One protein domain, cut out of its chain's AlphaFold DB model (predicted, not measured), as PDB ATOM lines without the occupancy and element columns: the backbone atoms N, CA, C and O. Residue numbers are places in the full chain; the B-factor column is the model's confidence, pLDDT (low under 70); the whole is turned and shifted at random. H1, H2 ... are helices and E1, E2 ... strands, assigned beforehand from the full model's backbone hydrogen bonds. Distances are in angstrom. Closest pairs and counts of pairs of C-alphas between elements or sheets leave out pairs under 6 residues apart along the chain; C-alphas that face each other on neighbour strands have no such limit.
ATOM      1  N   GLY A  72     -59.254  19.397  12.924       72.75
ATOM      2  CA  GLY A  72     -59.388  20.635  13.698       72.75
ATOM      3  C   GLY A  72     -60.237  21.712  13.013       72.75
ATOM      4  O   GLY A  72     -61.034  21.442  12.117       72.75
ATOM      5  N   ARG A  73     -60.063  22.975  13.427       75.62
ATOM      6  CA  ARG A  73     -60.838  24.119  12.898       75.62
ATOM      7  C   ARG A  73     -60.595  24.413  11.413       75.62
ATOM      8  O   ARG A  73     -61.514  24.894  10.754       75.62
ATOM      9  N   LYS A  74     -59.428  24.039  10.871       75.00
ATOM     10  CA  LYS A  74     -59.055  24.272   9.464       75.00
ATOM     11  C   LYS A  74     -60.042  23.664   8.464       75.00
ATOM     12  O   LYS A  74     -60.270  24.244   7.412       75.00
ATOM     13  N   VAL A  75     -60.662  22.533   8.806       76.88
ATOM     14  CA  VAL A  75     -61.678  21.875   7.959       76.88
ATOM     15  C   VAL A  75     -62.898  22.758   7.749       76.88
ATOM     16  O   VAL A  75     -63.455  22.783   6.663       76.88
ATOM     17  N   ILE A  76     -63.311  23.472   8.796       75.44
ATOM     18  CA  ILE A  76     -64.482  24.349   8.752       75.44
ATOM     19  C   ILE A  76     -64.112  25.677   8.091       75.44
ATOM     20  O   ILE A  76     -64.886  26.212   7.308       75.44
ATOM     21  N   GLU A  77     -62.932  26.212   8.403       77.44
ATOM     22  CA  GLU A  77     -62.453  27.485   7.846       77.44
ATOM     23  C   GLU A  77     -62.233  27.418   6.334       77.44
ATOM     24  O   GLU A  77     -62.495  28.396   5.635       77.44
ATOM     25  N   ASN A  78     -61.804  26.258   5.836       82.06
ATOM     26  CA  ASN A  78     -61.556  26.030   4.420       82.06
ATOM     27  C   ASN A  78     -62.620  25.148   3.747       82.06
ATOM     28  O   ASN A  78     -62.348  24.536   2.710       82.06
ATOM     29  N   ALA A  79     -63.807  25.035   4.342       83.88
ATOM     30  CA  ALA A  79     -64.872  24.213   3.793       83.88
ATOM     31  C   ALA A  79     -65.348  24.751   2.433       83.88
ATOM     32  O   ALA A  79     -65.623  25.938   2.276       83.88
ATOM     33  N   VAL A  80     -65.450  23.841   1.469       86.88
ATOM     34  CA  VAL A  80     -65.983  24.061   0.116       86.88
ATOM     35  C   VAL A  80     -67.426  23.566   0.018       86.88
ATOM     36  O   VAL A  80     -68.263  24.157  -0.661       86.88
ATOM     37  N   ALA A  81     -67.719  22.454   0.689       88.00
ATOM     38  CA  ALA A  81     -69.063  21.920   0.818       88.00
ATOM     39  C   ALA A  81     -69.174  21.136   2.125       88.00
ATOM     40  O   ALA A  81     -68.255  20.414   2.511       88.00
ATOM     41  N   MET A  82     -70.306  21.268   2.808       88.25
ATOM     42  CA  MET A  82     -70.604  20.544   4.042       88.25
ATOM     43  C   MET A  82     -72.042  20.064   3.970       88.25
ATOM     44  O   MET A  82     -72.924  20.852   3.623       88.25
ATOM     45  N   GLY A  83     -72.297  18.800   4.294       88.12
ATOM     46  CA  GLY A  83     -73.657  18.300   4.197       88.12
ATOM     47  C   GLY A  83     -73.914  16.903   4.736       88.12
ATOM     48  O   GLY A  83     -73.001  16.165   5.102       88.12
ATOM     49  N   GLU A  84     -75.207  16.599   4.844       88.75
ATOM     50  CA  GLU A  84     -75.769  15.337   5.325       88.75
ATOM     51  C   GLU A  84     -76.406  14.643   4.143       88.75
ATOM     52  O   GLU A  84     -77.256  15.227   3.471       88.75
ATOM     53  N   VAL A  85     -76.051  13.388   3.922       89.81
ATOM     54  CA  VAL A  85     -76.725  12.555   2.937       89.81
ATOM     55  C   VAL A  85     -77.845  11.783   3.628       89.81
ATOM     56  O   VAL A  85     -77.656  11.166   4.672       89.81
ATOM     57  N   SER A  86     -79.034  11.786   3.046       87.38
ATOM     58  CA  SER A  86     -80.175  11.043   3.573       87.38
ATOM     59  C   SER A  86     -80.926  10.327   2.462       87.38
ATOM     60  O   SER A  86     -80.908  10.752   1.310       87.38
ATOM     61  N   CYS A  87     -81.607   9.245   2.825       82.81
ATOM     62  CA  CYS A  87     -82.582   8.585   1.972       82.81
ATOM     63  C   CYS A  87     -83.959   8.717   2.620       82.81
ATOM     64  O   CYS A  87     -84.300   7.961   3.533       82.81
ATOM     65  N   ARG A  88     -84.728   9.723   2.199       76.44
ATOM     66  CA  ARG A  88     -86.087   9.963   2.692       76.44
ATOM     67  C   ARG A  88     -87.054  10.022   1.528       76.44
ATOM     68  O   ARG A  88     -87.024  10.955   0.735       76.44
ATOM     69  N   PHE A  89     -87.947   9.053   1.460       68.44
ATOM     70  CA  PHE A  89     -89.101   9.153   0.583       68.44
ATOM     71  C   PHE A  89     -90.109  10.094   1.240       68.44
ATOM     72  O   PHE A  89     -90.442   9.909   2.413       68.44
ATOM     73  N   PHE A  90     -90.559  11.121   0.521       58.59
ATOM     74  CA  PHE A  90     -91.705  11.901   0.978       58.59
ATOM     75  C   PHE A  90     -92.907  10.951   1.086       58.59
ATOM     76  O   PHE A  90     -93.096  10.079   0.235       58.59
ATOM     77  N   MET A  91     -93.663  11.041   2.181       49.47
ATOM     78  CA  MET A  91     -94.905  10.283   2.303       49.47
ATOM     79  C   MET A  91     -95.933  10.925   1.373       49.47
ATOM     80  O   MET A  91     -96.481  11.973   1.700       49.47
ATOM     81  N   ASP A  92     -96.156  10.317   0.210       49.53
ATOM     82  CA  ASP A  92     -97.195  10.755  -0.720       49.53
ATOM     83  C   ASP A  92     -98.576  10.296  -0.235       49.53
ATOM     84  O   ASP A  92     -98.789   9.111   0.032       49.53
ATOM     85  N   PHE A  93     -99.503  11.254  -0.134       45.03
ATOM     86  CA  PHE A  93    -100.922  11.030   0.167       45.03
ATOM     87  C   PHE A  93    -101.735  10.598  -1.067       45.03
ATOM     88  O   PHE A  93    -102.814  10.037  -0.900       45.03
ATOM     89  N   ASP A  94    -101.201  10.773  -2.282       39.78
ATOM     90  CA  ASP A  94    -101.883  10.426  -3.531       39.78
ATOM     91  C   ASP A  94    -101.201   9.233  -4.212       39.78
ATOM     92  O   ASP A  94    -100.106   9.316  -4.769       39.78
ATOM     93  N   GLY A  95    -101.857   8.078  -4.123       39.97
ATOM     94  CA  GLY A  95    -101.328   6.764  -4.486       39.97
ATOM     95  C   GLY A  95    -101.202   6.468  -5.981       39.97
ATOM     96  O   GLY A  95    -101.629   5.397  -6.391       39.97
ATOM     97  N   ASN A  96    -100.620   7.352  -6.796       42.88
ATOM     98  CA  ASN A  96    -100.420   7.091  -8.228       42.88
ATOM     99  C   ASN A  96     -99.123   7.707  -8.778       42.88
ATOM    100  O   ASN A  96     -99.176   8.754  -9.403       42.88
ATOM    101  N   PHE A  97     -97.979   7.037  -8.598       45.06
ATOM    102  CA  PHE A  97     -96.847   6.982  -9.551       45.06
ATOM    103  C   PHE A  97     -95.921   5.802  -9.170       45.06
ATOM    104  O   PHE A  97     -96.084   5.233  -8.087       45.06
ATOM    105  N   PRO A  98     -95.075   5.307 -10.098       39.78
ATOM    106  CA  PRO A  98     -94.780   3.892 -10.241       39.78
ATOM    107  C   PRO A  98     -94.071   3.348  -9.005       39.78
ATOM    108  O   PRO A  98     -93.268   4.022  -8.363       39.78
ATOM    109  N   SER A  99     -94.380   2.093  -8.706       39.56
ATOM    110  CA  SER A  99     -93.844   1.282  -7.626       39.56
ATOM    111  C   SER A  99     -92.317   1.151  -7.697       39.56
ATOM    112  O   SER A  99     -91.793   0.089  -8.033       39.56
ATOM    113  N   PHE A 100     -91.575   2.203  -7.352       45.97
ATOM    114  CA  PHE A 100     -90.218   2.037  -6.859       45.97
ATOM    115  C   PHE A 100     -90.372   1.214  -5.590       45.97
ATOM    116  O   PHE A 100     -90.890   1.703  -4.586       45.97
ATOM    117  N   LYS A 101     -90.055  -0.080  -5.681       47.75
ATOM    118  CA  LYS A 101     -90.094  -1.024  -4.568       47.75
ATOM    119  C   LYS A 101     -89.250  -0.436  -3.443       47.75
ATOM    120  O   LYS A 101     -88.023  -0.478  -3.461       47.75
ATOM    121  N   ARG A 102     -89.945   0.200  -2.499       51.41
ATOM    122  CA  ARG A 102     -89.369   0.913  -1.363       51.41
ATOM    123  C   ARG A 102     -88.663  -0.125  -0.497       51.41
ATOM    124  O   ARG A 102     -89.301  -0.767   0.335       51.41
ATOM    125  N   ARG A 103     -87.361  -0.336  -0.693       49.75
ATOM    126  CA  ARG A 103     -86.569  -1.017   0.331       49.75
ATOM    127  C   ARG A 103     -86.483  -0.073   1.523       49.75
ATOM    128  O   ARG A 103     -86.245   1.121   1.375       49.75
ATOM    129  N   SER A 104     -86.768  -0.621   2.698       48.06
ATOM    130  CA  SER A 104     -86.663   0.084   3.971       48.06
ATOM    131  C   SER A 104     -85.321   0.824   4.060       48.06
ATOM    132  O   SER A 104     -84.273   0.242   3.771       48.06
ATOM    133  N   SER A 105     -85.358   2.082   4.512       54.12
ATOM    134  CA  SER A 105     -84.194   2.953   4.758       54.12
ATOM    135  C   SER A 105     -83.128   2.341   5.678       54.12
ATOM    136  O   SER A 105     -82.045   2.902   5.820       54.12
ATOM    137  N   ASN A 106     -83.418   1.200   6.306       58.03
ATOM    138  CA  ASN A 106     -82.550   0.506   7.250       58.03
ATOM    139  C   ASN A 106     -81.232   0.003   6.634       58.03
ATOM    140  O   ASN A 106     -80.274  -0.202   7.372       58.03
ATOM    141  N   ASN A 107     -81.155  -0.150   5.305       74.25
ATOM    142  CA  ASN A 107     -79.936  -0.587   4.609       74.25
ATOM    143  C   ASN A 107     -79.216   0.547   3.860       74.25
ATOM    144  O   ASN A 107     -78.311   0.274   3.068       74.25
ATOM    145  N   PHE A 108     -79.615   1.806   4.069       86.56
ATOM    146  CA  PHE A 108     -78.981   2.935   3.398       86.56
ATOM    147  C   PHE A 108     -77.522   3.086   3.837       86.56
ATOM    148  O   PHE A 108     -77.225   3.210   5.024       86.56
ATOM    149  N   GLN A 109     -76.612   3.096   2.865       89.56
ATOM    150  CA  GLN A 109     -75.189   3.319   3.095       89.56
ATOM    151  C   GLN A 109     -74.623   4.241   2.024       89.56
ATOM    152  O   GLN A 109     -74.758   3.970   0.828       89.56
ATOM    153  N   VAL A 110     -73.928   5.287   2.461       91.81
ATOM    154  CA  VAL A 110     -73.094   6.113   1.586       91.81
ATOM    155  C   VAL A 110     -71.756   5.401   1.397       91.81
ATOM    156  O   VAL A 110     -71.065   5.108   2.371       91.81
ATOM    157  N   LYS A 111     -71.405   5.091   0.149       92.00
ATOM    158  CA  LYS A 111     -70.149   4.419  -0.216       92.00
ATOM    159  C   LYS A 111     -69.022   5.420  -0.404       92.00
ATOM    160  O   LYS A 111     -67.933   5.210   0.122       92.00
ATOM    161  N   SER A 112     -69.293   6.519  -1.101       94.06
ATOM    162  CA  SER A 112     -68.350   7.625  -1.225       94.06
ATOM    163  C   SER A 112     -69.055   8.938  -1.539       94.06
ATOM    164  O   SER A 112     -70.178   8.969  -2.050       94.06
ATOM    165  N   VAL A 113     -68.362  10.029  -1.223       95.19
ATOM    166  CA  VAL A 113     -68.710  11.382  -1.643       95.19
ATOM    167  C   VAL A 113     -67.478  11.989  -2.298       95.19
ATOM    168  O   VAL A 113     -66.399  12.010  -1.708       95.19
ATOM    169  N   GLU A 114     -67.647  12.485  -3.512       96.00
ATOM    170  CA  GLU A 114     -66.619  13.165  -4.289       96.00
ATOM    171  C   GLU A 114     -67.101  14.582  -4.581       96.00
ATOM    172  O   GLU A 114     -68.254  14.778  -4.965       96.00
ATOM    173  N   VAL A 115     -66.237  15.577  -4.397       93.25
ATOM    174  CA  VAL A 115     -66.567  16.974  -4.697       93.25
ATOM    175  C   VAL A 115     -65.518  17.523  -5.639       93.25
ATOM    176  O   VAL A 115     -64.332  17.406  -5.349       93.25
ATOM    177  N   PHE A 116     -65.944  18.113  -6.748       93.56
ATOM    178  CA  PHE A 116     -65.045  18.669  -7.754       93.56
ATOM    179  C   PHE A 116     -65.489  20.051  -8.215       93.56
ATOM    180  O   PHE A 116     -66.682  20.354  -8.256       93.56
ATOM    181  N   ASP A 117     -64.513  20.888  -8.550       90.25
ATOM    182  CA  ASP A 117     -64.728  22.180  -9.194       90.25
ATOM    183  C   ASP A 117     -65.168  21.962 -10.648       90.25
ATOM    184  O   ASP A 117     -64.510  21.255 -11.411       90.25
ATOM    185  N   GLU A 118     -66.290  22.563 -11.040       88.31
ATOM    186  CA  GLU A 118     -66.836  22.417 -12.395       88.31
ATOM    187  C   GLU A 118     -65.955  23.080 -13.463       88.31
ATOM    188  O   GLU A 118     -65.956  22.660 -14.617       88.31
ATOM    189  N   SER A 119     -65.199  24.113 -13.087       86.06
ATOM    190  CA  SER A 119     -64.360  24.887 -14.003       86.06
ATOM    191  C   SER A 119     -62.975  24.281 -14.207       86.06
ATOM    192  O   SER A 119     -62.470  24.283 -15.328       86.06
ATOM    193  N   THR A 120     -62.348  23.770 -13.145       86.75
ATOM    194  CA  THR A 120     -60.982  23.221 -13.208       86.75
ATOM    195  C   THR A 120     -60.953  21.697 -13.262       86.75
ATOM    196  O   THR A 120     -59.931  21.126 -13.634       86.75
ATOM    197  N   GLY A 121     -62.047  21.026 -12.884       86.31
ATOM    198  CA  GLY A 121     -62.079  19.578 -12.684       86.31
ATOM    199  C   GLY A 121     -61.298  19.109 -11.452       86.31
ATOM    200  O   GLY A 121     -61.136  17.906 -11.260       86.31
ATOM    201  N   GLU A 122     -60.797  20.030 -10.620       89.25
ATOM    202  CA  GLU A 122     -60.043  19.699  -9.412       89.25
ATOM    203  C   GLU A 122     -60.949  19.016  -8.386       89.25
ATOM    204  O   GLU A 122     -62.007  19.540  -8.035       89.25
ATOM    205  N   GLN A 123     -60.526  17.856  -7.883       92.31
ATOM    206  CA  GLN A 123     -61.230  17.138  -6.829       92.31
ATOM    207  C   GLN A 123     -60.767  17.624  -5.454       92.31
ATOM    208  O   GLN A 123     -59.588  17.542  -5.110       92.31
ATOM    209  N   TYR A 124     -61.713  18.072  -4.635       90.75
ATOM    210  CA  TYR A 124     -61.436  18.481  -3.269       90.75
ATOM    211  C   TYR A 124     -61.377  17.272  -2.329       90.75
ATOM    212  O   TYR A 124     -62.236  16.388  -2.408       90.75
ATOM    213  N   PRO A 125     -60.420  17.240  -1.385       91.25
ATOM    214  CA  PRO A 125     -60.399  16.243  -0.326       91.25
ATOM    215  C   PRO A 125     -61.700  16.239   0.491       91.25
ATOM    216  O   PRO A 125     -62.151  17.283   0.970       91.25
ATOM    217  N   VAL A 126     -62.265  15.047   0.704       91.56
ATOM    218  CA  VAL A 126     -63.510  14.840   1.461       91.56
ATOM    219  C   VAL A 126     -63.239  14.029   2.727       91.56
ATOM    220  O   VAL A 126     -62.560  13.005   2.697       91.56
ATOM    221  N   ILE A 127     -63.791  14.480   3.853       90.06
ATOM    222  CA  ILE A 127     -63.852  13.728   5.110       90.06
ATOM    223  C   ILE A 127     -65.295  13.301   5.317       90.06
ATOM    224  O   ILE A 127     -66.186  14.148   5.312       90.06
ATOM    225  N   MET A 128     -65.514  12.008   5.542       89.38
ATOM    226  CA  MET A 128     -66.830  11.456   5.850       89.38
ATOM    227  C   MET A 128     -66.901  10.953   7.290       89.38
ATOM    228  O   MET A 128     -65.952  10.358   7.801       89.38
ATOM    229  N   LYS A 129     -68.055  11.151   7.930       86.50
ATOM    230  CA  LYS A 129     -68.391  10.558   9.223       86.50
ATOM    231  C   LYS A 129     -69.840  10.080   9.219       86.50
ATOM    232  O   LYS A 129     -70.770  10.865   9.364       86.50
ATOM    233  N   GLY A 130     -70.031   8.774   9.044       85.56
ATOM    234  CA  GLY A 130     -71.360   8.217   8.795       85.56
ATOM    235  C   GLY A 130     -71.923   8.766   7.483       85.56
ATOM    236  O   GLY A 130     -71.280   8.641   6.444       85.56
ATOM    237  N   ASN A 131     -73.087   9.411   7.550       88.44
ATOM    238  CA  ASN A 131     -73.733  10.033   6.389       88.44
ATOM    239  C   ASN A 131     -73.353  11.507   6.197       88.44
ATOM    240  O   ASN A 131     -73.874  12.180   5.307       88.44
ATOM    241  N   ASP A 132     -72.461  12.014   7.038       89.06
ATOM    242  CA  ASP A 132     -72.045  13.402   7.027       89.06
ATOM    243  C   ASP A 132     -70.734  13.548   6.278       89.06
ATOM    244  O   ASP A 132     -69.857  12.687   6.382       89.06
ATOM    245  N   PHE A 133     -70.555  14.663   5.578       91.19
ATOM    246  CA  PHE A 133     -69.288  14.948   4.928       91.19
ATOM    247  C   PHE A 133     -68.894  16.417   4.985       91.19
ATOM    248  O   PHE A 133     -69.726  17.322   5.103       91.19
ATOM    249  N   VAL A 134     -67.588  16.634   4.856       90.19
ATOM    250  CA  VAL A 134     -66.995  17.938   4.584       90.19
ATOM    251  C   VAL A 134     -65.947  17.801   3.495       90.19
ATOM    252  O   VAL A 134     -64.980  17.057   3.652       90.19
ATOM    253  N   ALA A 135     -66.130  18.555   2.419       90.50
ATOM    254  CA  ALA A 135     -65.103  18.818   1.428       90.50
ATOM    255  C   ALA A 135     -64.415  20.140   1.765       90.50
ATOM    256  O   ALA A 135     -65.085  21.124   2.087       90.50
ATOM    257  N   PHE A 136     -63.091  20.171   1.703       87.56
ATOM    258  CA  PHE A 136     -62.310  21.352   2.058       87.56
ATOM    259  C   PHE A 136     -61.166  21.561   1.071       87.56
ATOM    260  O   PHE A 136     -60.647  20.616   0.486       87.56
ATOM    261  N   HIS A 137     -60.756  22.812   0.913       86.44
ATOM    262  CA  HIS A 137     -59.611  23.181   0.092       86.44
ATOM    263  C   HIS A 137     -58.389  23.398   0.992       86.44
ATOM    264  O   HIS A 137     -58.466  24.121   1.981       86.44
ATOM    265  N   GLU A 138     -57.226  22.835   0.667       79.00
ATOM    266  CA  GLU A 138     -56.055  22.969   1.555       79.00
ATOM    267  C   GLU A 138     -55.593  24.433   1.690       79.00
ATOM    268  O   GLU A 138     -55.406  24.915   2.806       79.00
ATOM    269  N   ASN A 139     -55.547  25.167   0.570       76.75
ATOM    270  CA  ASN A 139     -55.209  26.594   0.503       76.75
ATOM    271  C   ASN A 139     -56.339  27.474  -0.077       76.75
ATOM    272  O   ASN A 139     -56.207  28.056  -1.153       76.75
ATOM    273  N   LEU A 140     -57.444  27.643   0.661       70.69
ATOM    274  CA  LEU A 140     -58.596  28.477   0.251       70.69
ATOM    275  C   LEU A 140     -58.279  29.998   0.151       70.69
ATOM    276  O   LEU A 140     -59.163  30.824  -0.083       70.69
ATOM    277  N   THR A 141     -57.036  30.430   0.383       65.00
ATOM    278  CA  THR A 141     -56.595  31.840   0.299       65.00
ATOM    279  C   THR A 141     -56.648  32.422  -1.111       65.00
ATOM    280  O   THR A 141     -56.735  33.641  -1.249       65.00
ATOM    281  N   HIS A 142     -56.655  31.580  -2.146       62.06
ATOM    282  CA  HIS A 142     -56.594  32.018  -3.543       62.06
ATOM    283  C   HIS A 142     -57.962  32.136  -4.234       62.06
ATOM    284  O   HIS A 142     -58.046  32.676  -5.335       62.06
ATOM    285  N   VAL A 143     -59.051  31.701  -3.593       65.94
ATOM    286  CA  VAL A 143     -60.389  31.689  -4.202       65.94
ATOM    287  C   VAL A 143     -61.178  32.931  -3.772       65.94
ATOM    288  O   VAL A 143     -61.821  32.947  -2.724       65.94
ATOM    289  N   ARG A 144     -61.098  34.009  -4.566       68.31
ATOM    290  CA  ARG A 144     -61.869  35.256  -4.347       68.31
ATOM    291  C   ARG A 144     -63.242  35.249  -5.026       68.31
ATOM    292  O   ARG A 144     -64.144  35.983  -4.620       68.31
ATOM    293  N   GLU A 145     -63.394  34.423  -6.052       75.12
ATOM    294  CA  GLU A 145     -64.592  34.337  -6.883       75.12
ATOM    295  C   GLU A 145     -65.533  33.226  -6.409       75.12
ATOM    296  O   GLU A 145     -65.141  32.320  -5.672       75.12
ATOM    297  N   LYS A 146     -66.803  33.317  -6.818       82.38
ATOM    298  CA  LYS A 146     -67.776  32.243  -6.611       82.38
ATOM    299  C   LYS A 146     -67.389  31.065  -7.507       82.38
ATOM    300  O   LYS A 146     -67.278  31.237  -8.715       82.38
ATOM    301  N   ARG A 147     -67.220  29.886  -6.920       83.12
ATOM    302  CA  ARG A 147     -66.907  28.642  -7.626       83.12
ATOM    303  C   ARG A 147     -68.119  27.728  -7.620       83.12
ATOM    304  O   ARG A 147     -68.802  27.604  -6.601       83.12
ATOM    305  N   PHE A 148     -68.389  27.115  -8.762       88.50
ATOM    306  CA  PHE A 148     -69.397  26.071  -8.888       88.50
ATOM    307  C   PHE A 148     -68.726  24.726  -8.662       88.50
ATOM    308  O   PHE A 148     -67.625  24.479  -9.153       88.50
ATOM    309  N   VAL A 149     -69.372  23.892  -7.861       90.62
ATOM    310  CA  VAL A 149     -68.863  22.574  -7.508       90.62
ATOM    311  C   VAL A 149     -69.958  21.553  -7.680       90.62
ATOM    312  O   VAL A 149     -71.118  21.779  -7.326       90.62
ATOM    313  N   THR A 150     -69.563  20.395  -8.173       93.50
ATOM    314  CA  THR A 150     -70.430  19.238  -8.248       93.50
ATOM    315  C   THR A 150     -70.044  18.249  -7.155       93.50
ATOM    316  O   THR A 150     -68.870  17.980  -6.908       93.50
ATOM    317  N   ILE A 151     -71.057  17.702  -6.493       94.44
ATOM    318  CA  ILE A 151     -70.965  16.681  -5.458       94.44
ATOM    319  C   ILE A 151     -71.546  15.396  -6.048       94.44
ATOM    320  O   ILE A 151     -72.739  15.338  -6.354       94.44
ATOM    321  N   ARG A 152     -70.719  14.364  -6.203       95.69
ATOM    322  CA  ARG A 152     -71.138  13.009  -6.574       95.69
ATOM    323  C   ARG A 152     -71.210  12.143  -5.332       95.69
ATOM    324  O   ARG A 152     -70.267  12.084  -4.550       95.69
ATOM    325  N   ILE A 153     -72.335  11.470  -5.157       95.19
ATOM    326  CA  ILE A 153     -72.621  10.628  -4.002       95.19
ATOM    327  C   ILE A 153     -72.919   9.229  -4.511       95.19
ATOM    328  O   ILE A 153     -73.925   9.024  -5.188       95.19
ATOM    329  N   LYS A 154     -72.072   8.268  -4.151       94.81
ATOM    330  CA  LYS A 154     -72.307   6.847  -4.414       94.81
ATOM    331  C   LYS A 154     -72.956   6.213  -3.200       94.81
ATOM    332  O   LYS A 154     -72.463   6.365  -2.080       94.81
ATOM    333  N   HIS A 155     -74.071   5.522  -3.393       92.44
ATOM    334  CA  HIS A 155     -74.840   4.936  -2.301       92.44
ATOM    335  C   HIS A 155     -75.531   3.633  -2.686       92.44
ATOM    336  O   HIS A 155     -75.745   3.316  -3.854       92.44
ATOM    337  N   THR A 156     -75.885   2.866  -1.661       89.75
ATOM    338  CA  THR A 156     -76.662   1.630  -1.774       89.75
ATOM    339  C   THR A 156     -77.818   1.648  -0.785       89.75
ATOM    340  O   THR A 156     -77.749   2.309   0.252       89.75
ATOM    341  N   GLY A 157     -78.873   0.884  -1.071       83.56
ATOM    342  CA  GLY A 157     -79.975   0.660  -0.133       83.56
ATOM    343  C   GLY A 157     -81.002   1.787  -0.051       83.56
ATOM    344  O   GLY A 157     -82.005   1.605   0.629       83.56
ATOM    345  N   CYS A 158     -80.795   2.912  -0.750       83.12
ATOM    346  CA  CYS A 158     -81.852   3.906  -0.923       83.12
ATOM    347  C   CYS A 158     -82.830   3.511  -2.028       83.12
ATOM    348  O   CYS A 158     -84.037   3.530  -1.831       83.12
ATOM    349  N   VAL A 159     -82.303   3.107  -3.181       82.12
ATOM    350  CA  VAL A 159     -83.073   2.597  -4.317       82.12
ATOM    351  C   VAL A 159     -82.807   1.104  -4.476       82.12
ATOM    352  O   VAL A 159     -81.758   0.606  -4.052       82.12
ATOM    353  N   GLU A 160     -83.774   0.368  -5.023       77.19
ATOM    354  CA  GLU A 160     -83.559  -1.041  -5.344       77.19
ATOM    355  C   GLU A 160     -82.671  -1.136  -6.585       77.19
ATOM    356  O   GLU A 160     -83.064  -0.715  -7.667       77.19
ATOM    357  N   LEU A 161     -81.471  -1.673  -6.385       79.44
ATOM    358  CA  LEU A 161     -80.514  -2.007  -7.429       79.44
ATOM    359  C   LEU A 161     -80.219  -3.495  -7.334       79.44
ATOM    360  O   LEU A 161     -80.371  -4.107  -6.267       79.44
ATOM    361  N   ASP A 162     -79.748  -4.058  -8.432       79.19
ATOM    362  CA  ASP A 162     -79.270  -5.422  -8.413       79.19
ATOM    363  C   ASP A 162     -77.953  -5.546  -7.616       79.19
ATOM    364  O   ASP A 162     -77.239  -4.571  -7.361       79.19
ATOM    365  N   ASN A 163     -77.599  -6.778  -7.239       76.38
ATOM    366  CA  ASN A 163     -76.352  -7.059  -6.525       76.38
ATOM    367  C   ASN A 163     -75.127  -6.554  -7.311       76.38
ATOM    368  O   ASN A 163     -75.125  -6.537  -8.540       76.38
ATOM    369  N   GLY A 164     -74.109  -6.062  -6.600       77.50
ATOM    370  CA  GLY A 164     -72.888  -5.554  -7.232       77.50
ATOM    371  C   GLY A 164     -73.037  -4.216  -7.971       77.50
ATOM    372  O   GLY A 164     -72.105  -3.827  -8.684       77.50
ATOM    373  N   CYS A 165     -74.170  -3.523  -7.808       84.44
ATOM    374  CA  CYS A 165     -74.417  -2.184  -8.339       84.44
ATOM    375  C   CYS A 165     -74.618  -1.149  -7.223       84.44
ATOM    376  O   CYS A 165     -75.077  -1.456  -6.120       84.44
ATOM    377  N   GLU A 166     -74.260   0.094  -7.522       91.19
ATOM    378  CA  GLU A 166     -74.436   1.264  -6.666       91.19
ATOM    379  C   GLU A 166     -75.106   2.399  -7.446       91.19
ATOM    380  O   GLU A 166     -74.982   2.492  -8.667       91.19
ATOM    381  N   ALA A 167     -75.847   3.251  -6.740       91.06
ATOM    382  CA  ALA A 167     -76.458   4.436  -7.318       91.06
ATOM    383  C   ALA A 167     -75.501   5.611  -7.154       91.06
ATOM    384  O   ALA A 167     -75.018   5.876  -6.055       91.06
ATOM    385  N   GLU A 168     -75.271   6.341  -8.235       94.62
ATOM    386  CA  GLU A 168     -74.530   7.592  -8.242       94.62
ATOM    387  C   GLU A 168     -75.510   8.753  -8.415       94.62
ATOM    388  O   GLU A 168     -76.225   8.851  -9.412       94.62
ATOM    389  N   THR A 169     -75.560   9.642  -7.428       92.88
ATOM    390  CA  THR A 169     -76.408  10.834  -7.439       92.88
ATOM    391  C   THR A 169     -75.537  12.081  -7.463       92.88
ATOM    392  O   THR A 169     -74.592  12.206  -6.685       92.88
ATOM    393  N   THR A 170     -75.878  13.021  -8.340       92.69
ATOM    394  CA  THR A 170     -75.097  14.239  -8.572       92.69
ATOM    395  C   THR A 170     -75.856  15.476  -8.090       92.69
ATOM    396  O   THR A 170     -77.035  15.655  -8.401       92.69
ATOM    397  N   TYR A 171     -75.175  16.354  -7.352       91.25
ATOM    398  CA  TYR A 171     -75.681  17.657  -6.920       91.25
ATOM    399  C   TYR A 171     -74.741  18.763  -7.380       91.25
ATOM    400  O   TYR A 171     -73.550  18.707  -7.102       91.25
ATOM    401  N   SER A 172     -75.284  19.806  -7.996       88.31
ATOM    402  CA  SER A 172     -74.538  21.038  -8.255       88.31
ATOM    403  C   SER A 172     -74.802  22.040  -7.142       88.31
ATOM    404  O   SER A 172     -75.947  22.268  -6.741       88.31
ATOM    405  N   THR A 173     -73.739  22.646  -6.636       86.81
ATOM    406  CA  THR A 173     -73.796  23.742  -5.675       86.81
ATOM    407  C   THR A 173     -72.702  24.752  -5.996       86.81
ATOM    408  O   THR A 173     -71.976  24.645  -6.981       86.81
ATOM    409  N   SER A 174     -72.602  25.796  -5.192       84.81
ATOM    410  CA  SER A 174     -71.560  26.794  -5.348       84.81
ATOM    411  C   SER A 174     -71.084  27.256  -3.992       84.81
ATOM    412  O   SER A 174     -71.891  27.385  -3.070       84.81
ATOM    413  N   PHE A 175     -69.803  27.572  -3.902       78.81
ATOM    414  CA  PHE A 175     -69.228  28.192  -2.728       78.81
ATOM    415  C   PHE A 175     -68.577  29.512  -3.115       78.81
ATOM    416  O   PHE A 175     -68.083  29.713  -4.225       78.81
ATOM    417  N   ARG A 176     -68.600  30.452  -2.183       75.12
ATOM    418  CA  ARG A 176     -67.848  31.695  -2.280       75.12
ATOM    419  C   ARG A 176     -67.274  31.949  -0.907       75.12
ATOM    420  O   ARG A 176     -68.009  31.910   0.075       75.12
ATOM    421  N   ARG A 177     -65.982  32.255  -0.841       68.88
ATOM    422  CA  ARG A 177     -65.393  32.750   0.395       68.88
ATOM    423  C   ARG A 177     -65.978  34.130   0.681       68.88
ATOM    424  O   ARG A 177     -65.611  35.115   0.047       68.88
ATOM    425  N   SER A 178     -66.910  34.185   1.613       56.88
ATOM    426  CA  SER A 178     -67.364  35.423   2.228       56.88
ATOM    427  C   SER A 178     -66.811  35.483   3.657       56.88
ATOM    428  O   SER A 178     -66.252  34.502   4.155       56.88
ATOM    429  N   GLY A 179     -66.834  36.662   4.280       53.97
ATOM    430  CA  GLY A 179     -66.363  36.840   5.654       53.97
ATOM    431  C   GLY A 179     -67.039  35.861   6.620       53.97
ATOM    432  O   GLY A 179     -68.014  35.203   6.277       53.97
ATOM    433  N   ILE A 180     -66.535  35.787   7.853       49.44
ATOM    434  CA  ILE A 180     -66.903  34.830   8.925       49.44
ATOM    435  C   ILE A 180     -68.433  34.641   9.140       49.44
ATOM    436  O   ILE A 180     -68.838  33.657   9.763       49.44
ATOM    437  N   ALA A 181     -69.269  35.543   8.614       41.91
ATOM    438  CA  ALA A 181     -70.730  35.513   8.638       41.91
ATOM    439  C   ALA A 181     -71.401  34.552   7.626       41.91
ATOM    440  O   ALA A 181     -72.484  34.064   7.928       41.91
ATOM    441  N   ASP A 182     -70.769  34.205   6.499       47.03
ATOM    442  CA  ASP A 182     -71.341  33.296   5.482       47.03
ATOM    443  C   ASP A 182     -70.702  31.905   5.562       47.03
ATOM    444  O   ASP A 182     -70.254  31.322   4.570       47.03
ATOM    445  N   LYS A 183     -70.617  31.357   6.777       55.50
ATOM    446  CA  LYS A 183     -70.273  29.942   6.930       55.50
ATOM    447  C   LYS A 183     -71.315  29.133   6.174       55.50
ATOM    448  O   LYS A 183     -72.503  29.227   6.476       55.50
ATOM    449  N   GLN A 184     -70.856  28.363   5.194       58.66
ATOM    450  CA  GLN A 184     -71.716  27.517   4.384       58.66
ATOM    451  C   GLN A 184     -72.538  26.631   5.322       58.66
ATOM    452  O   GLN A 184     -71.987  25.898   6.149       58.66
ATOM    453  N   SER A 185     -73.860  26.790   5.264       62.94
ATOM    454  CA  SER A 185     -74.765  26.007   6.092       62.94
ATOM    455  C   SER A 185     -74.625  24.533   5.731       62.94
ATOM    456  O   SER A 185     -74.295  24.174   4.602       62.94
ATOM    457  N   PHE A 186     -74.848  23.671   6.717       73.19
ATOM    458  CA  PHE A 186     -74.821  22.234   6.507       73.19
ATOM    459  C   PHE A 186     -75.975  21.846   5.572       73.19
ATOM    460  O   PHE A 186     -77.142  21.989   5.935       73.19
ATOM    461  N   ILE A 187     -75.663  21.412   4.352       82.25
ATOM    462  CA  ILE A 187     -76.667  21.147   3.317       82.25
ATOM    463  C   ILE A 187     -77.236  19.739   3.510       82.25
ATOM    464  O   ILE A 187     -76.488  18.768   3.568       82.25
ATOM    465  N   GLU A 188     -78.558  19.597   3.571       83.06
ATOM    466  CA  GLU A 188     -79.210  18.282   3.545       83.06
ATOM    467  C   GLU A 188     -79.425  17.836   2.090       83.06
ATOM    468  O   GLU A 188     -80.136  18.487   1.325       83.06
ATOM    469  N   MET A 189     -78.800  16.724   1.705       87.81
ATOM    470  CA  MET A 189     -78.918  16.093   0.392       87.81
ATOM    471  C   MET A 189     -79.730  14.810   0.519       87.81
ATOM    472  O   MET A 189     -79.283  13.822   1.098       87.81
ATOM    473  N   ASN A 190     -80.947  14.828  -0.016       86.06
ATOM    474  CA  ASN A 190     -81.807  13.654  -0.052       86.06
ATOM    475  C   ASN A 190     -81.652  12.924  -1.390       86.06
ATOM    476  O   ASN A 190     -82.136  13.414  -2.412       86.06
ATOM    477  N   VAL A 191     -80.969  11.778  -1.392       87.50
ATOM    478  CA  VAL A 191     -80.673  11.027  -2.625       87.50
ATOM    479  C   VAL A 191     -81.893  10.297  -3.181       87.50
ATOM    480  O   VAL A 191     -81.915   9.963  -4.359       87.50
ATOM    481  N   ALA A 192     -82.941  10.109  -2.372       81.12
ATOM    482  CA  ALA A 192     -84.182   9.464  -2.805       81.12
ATOM    483  C   ALA A 192     -84.979  10.307  -3.815       81.12
ATOM    484  O   ALA A 192     -85.785   9.774  -4.571       81.12
ATOM    485  N   THR A 193     -84.788  11.628  -3.807       77.69
ATOM    486  CA  THR A 193     -85.598  12.582  -4.581       77.69
ATOM    487  C   THR A 193     -84.868  13.115  -5.809       77.69
ATOM    488  O   THR A 193     -85.357  14.017  -6.490       77.69
ATOM    489  N   LYS A 194     -83.677  12.584  -6.091       80.19
ATOM    490  CA  LYS A 194     -82.844  12.979  -7.221       80.19
ATOM    491  C   LYS A 194     -82.698  11.843  -8.221       80.19
ATOM    492  O   LYS A 194     -82.759  10.669  -7.873       80.19
ATOM    493  N   VAL A 195     -82.477  12.230  -9.474       82.88
ATOM    494  CA  VAL A 195     -82.093  11.299 -10.538       82.88
ATOM    495  C   VAL A 195     -80.749  10.672 -10.169       82.88
ATOM    496  O   VAL A 195     -79.847  11.368  -9.693       82.88
ATOM    497  N   TYR A 196     -80.635   9.364 -10.377       86.00
ATOM    498  CA  TYR A 196     -79.422   8.599 -10.128       86.00
ATOM    499  C   TYR A 196     -79.017   7.818 -11.377       86.00
ATOM    500  O   TYR A 196     -79.858   7.452 -12.197       86.00
ATOM    501  N   GLU A 197     -77.723   7.554 -11.494       88.56
ATOM    502  CA  GLU A 197     -77.167   6.621 -12.464       88.56
ATOM    503  C   GLU A 197     -76.787   5.323 -11.758       88.56
ATOM    504  O   GLU A 197     -76.185   5.346 -10.686       88.56
ATOM    505  N   GLU A 198     -77.107   4.182 -12.357       88.75
ATOM    506  CA  GLU A 198     -76.656   2.888 -11.852       88.75
ATOM    507  C   GLU A 198     -75.232   2.596 -12.344       88.75
ATOM    508  O   GLU A 198     -74.945   2.607 -13.545       88.75
ATOM    509  N   LYS A 199     -74.321   2.332 -11.407       87.88
ATOM    510  CA  LYS A 199     -72.943   1.919 -11.673       87.88
ATOM    511  C   LYS A 199     -72.758   0.499 -11.152       87.88
ATOM    512  O   LYS A 199     -72.792   0.259  -9.951       87.88
ATOM    513  N   CYS A 200     -72.544  -0.452 -12.053       85.31
ATOM    514  CA  CYS A 200     -72.292  -1.846 -11.694       85.31
ATOM    515  C   CYS A 200     -70.809  -2.197 -11.802       85.31
ATOM    516  O   CYS A 200     -70.080  -1.636 -12.626       85.31
ATOM    517  N   SER A 201     -70.373  -3.172 -11.001       77.75
ATOM    518  CA  SER A 201     -69.024  -3.728 -11.104       77.75
ATOM    519  C   SER A 201     -68.707  -4.204 -12.532       77.75
ATOM    520  O   SER A 201     -69.577  -4.685 -13.265       77.75
ATOM    521  N   ILE A 202     -67.435  -4.099 -12.933       73.62
ATOM    522  CA  ILE A 202     -66.963  -4.534 -14.260       73.62
ATOM    523  C   ILE A 202     -67.295  -6.013 -14.497       73.62
ATOM    524  O   ILE A 202     -67.728  -6.378 -15.586       73.62
ATOM    525  N   LEU A 203     -67.149  -6.848 -13.463       64.94
ATOM    526  CA  LEU A 203     -67.480  -8.270 -13.525       64.94
ATOM    527  C   LEU A 203     -68.944  -8.478 -13.892       64.94
ATOM    528  O   LEU A 203     -69.231  -9.213 -14.827       64.94
ATOM    529  N   LYS A 204     -69.867  -7.768 -13.247       66.06
ATOM    530  CA  LYS A 204     -71.278  -7.853 -13.609       66.06
ATOM    531  C   LYS A 204     -71.552  -7.362 -15.026       66.06
ATOM    532  O   LYS A 204     -72.304  -7.994 -15.756       66.06
ATOM    533  N   ARG A 205     -70.906  -6.273 -15.451       62.38
ATOM    534  CA  ARG A 205     -71.044  -5.753 -16.820       62.38
ATOM    535  C   ARG A 205     -70.604  -6.776 -17.876       62.38
ATOM    536  O   ARG A 205     -71.221  -6.845 -18.934       62.38
ATOM    537  N   ILE A 206     -69.564  -7.559 -17.585       67.12
ATOM    538  CA  ILE A 206     -69.047  -8.614 -18.469       67.12
ATOM    539  C   ILE A 206     -69.914  -9.878 -18.388       67.12
ATOM    540  O   ILE A 206     -70.228 -10.469 -19.416       67.12
ATOM    541  N   PHE A 207     -70.331 -10.280 -17.185       63.78
ATOM    542  CA  PHE A 207     -71.026 -11.540 -16.908       63.78
ATOM    543  C   PHE A 207     -72.551 -11.404 -16.778       63.78
ATOM    544  O   PHE A 207     -73.205 -12.285 -16.222       63.78
ATOM    545  N   ASN A 208     -73.151 -10.355 -17.353       64.75
ATOM    546  CA  ASN A 208     -74.609 -10.146 -17.361       64.75
ATOM    547  C   ASN A 208     -75.377 -11.154 -18.252       64.75
ATOM    548  O   ASN A 208     -76.551 -10.967 -18.567       64.75
TER     549      ASN A 208
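What this domain is: This is residues 72 to 208 of the 216 residues of an uncharacterized protein of Caenorhabditis tropicalis (UniProt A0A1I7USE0). The domain is a sandwich of two four-stranded sheets partly face to face: a sheet of mostly long strands, E2, E5, E6 and E8, is covered on one side by a sheet of mostly shorter strands, E3, E4, E1 and E7. The loop of residues 91 to 99 sticks out from this body, and two very short helices lie far from the core, H1 near E4 and H2 just after E8. The printed part has 137 residues with two named helices and eight named strands, in the order H1 E1 E2 E3 E4 E5 E6 E7 E8 H2; it is mostly strand, with under half of its residues in named elements. The sheet E2 E5 E6 E8 is antiparallel throughout, and the sheet E3 E4 E1 E7 is mixed. The whole is only just compact, close to loose, with a radius of gyration of the C-alphas of 17.1 A and spans of 47 by 42 by 27 A.

How they stand to each other: The strongly twisted sheet runs E2, residues 109 to 117, E5, residues 147 to 156, E6, residues 165 to 175, and E8, residues 196 to 200. E2 and E5 are antiparallel, with N 114 and O 152 at 2.8 A. The hairpin E5 and E6 has N 151 and O 171 at 2.8 A. E6 and E8 are antiparallel at 137 degrees, with N 168 and O 197 at 2.8 A. The other sheet runs E3, residues 126 to 129, E4, residues 132 to 136, E1, residues 79 to 86, and E7, residues 187 to 190. The hairpin E3 and E4 has N 127 and O 134 at 2.8 A. E4 and E1 are antiparallel, with N 135 and O 81 at 2.8 A; E1 and E7 are parallel, with N 84 and O 187 at 2.8 A. The facing parts of the sheets are 8.8 A centre to centre, their strands at 34 degrees. The closest C-alphas of E1 and E6 are those of Val 80 and Phe 175, 6.0 A apart. H1, residues 74 to 77, is on the sheet E3 E4 E1 E7 at a height of 7.9 A. H2, residues 202 to 206, is on neither sheet; its O i to N i+4 pair is within hydrogen-bond range, and H1 is too short for one.

Where its parts are: H1 begins at C-alpha 74 (-59.055, 24.272, 9.464). E6 measures 31.3 A, E5 29.3 A, E2 24.8 A and E1 20.2 A. H2 ends at C-alpha 206 (-69.047, -8.614, -18.469).

The domain as a whole: The C-alphas of Gly 179 and Phe 207 are the farthest apart, 53.6 A. The printed part has no cut. The links E1 to E2, 22 residues, and E6 to E7, 11 residues, are long. The pLDDT is under 70 at residues 89 to 106, 141 to 144, 177 to 185 and 203 to 208.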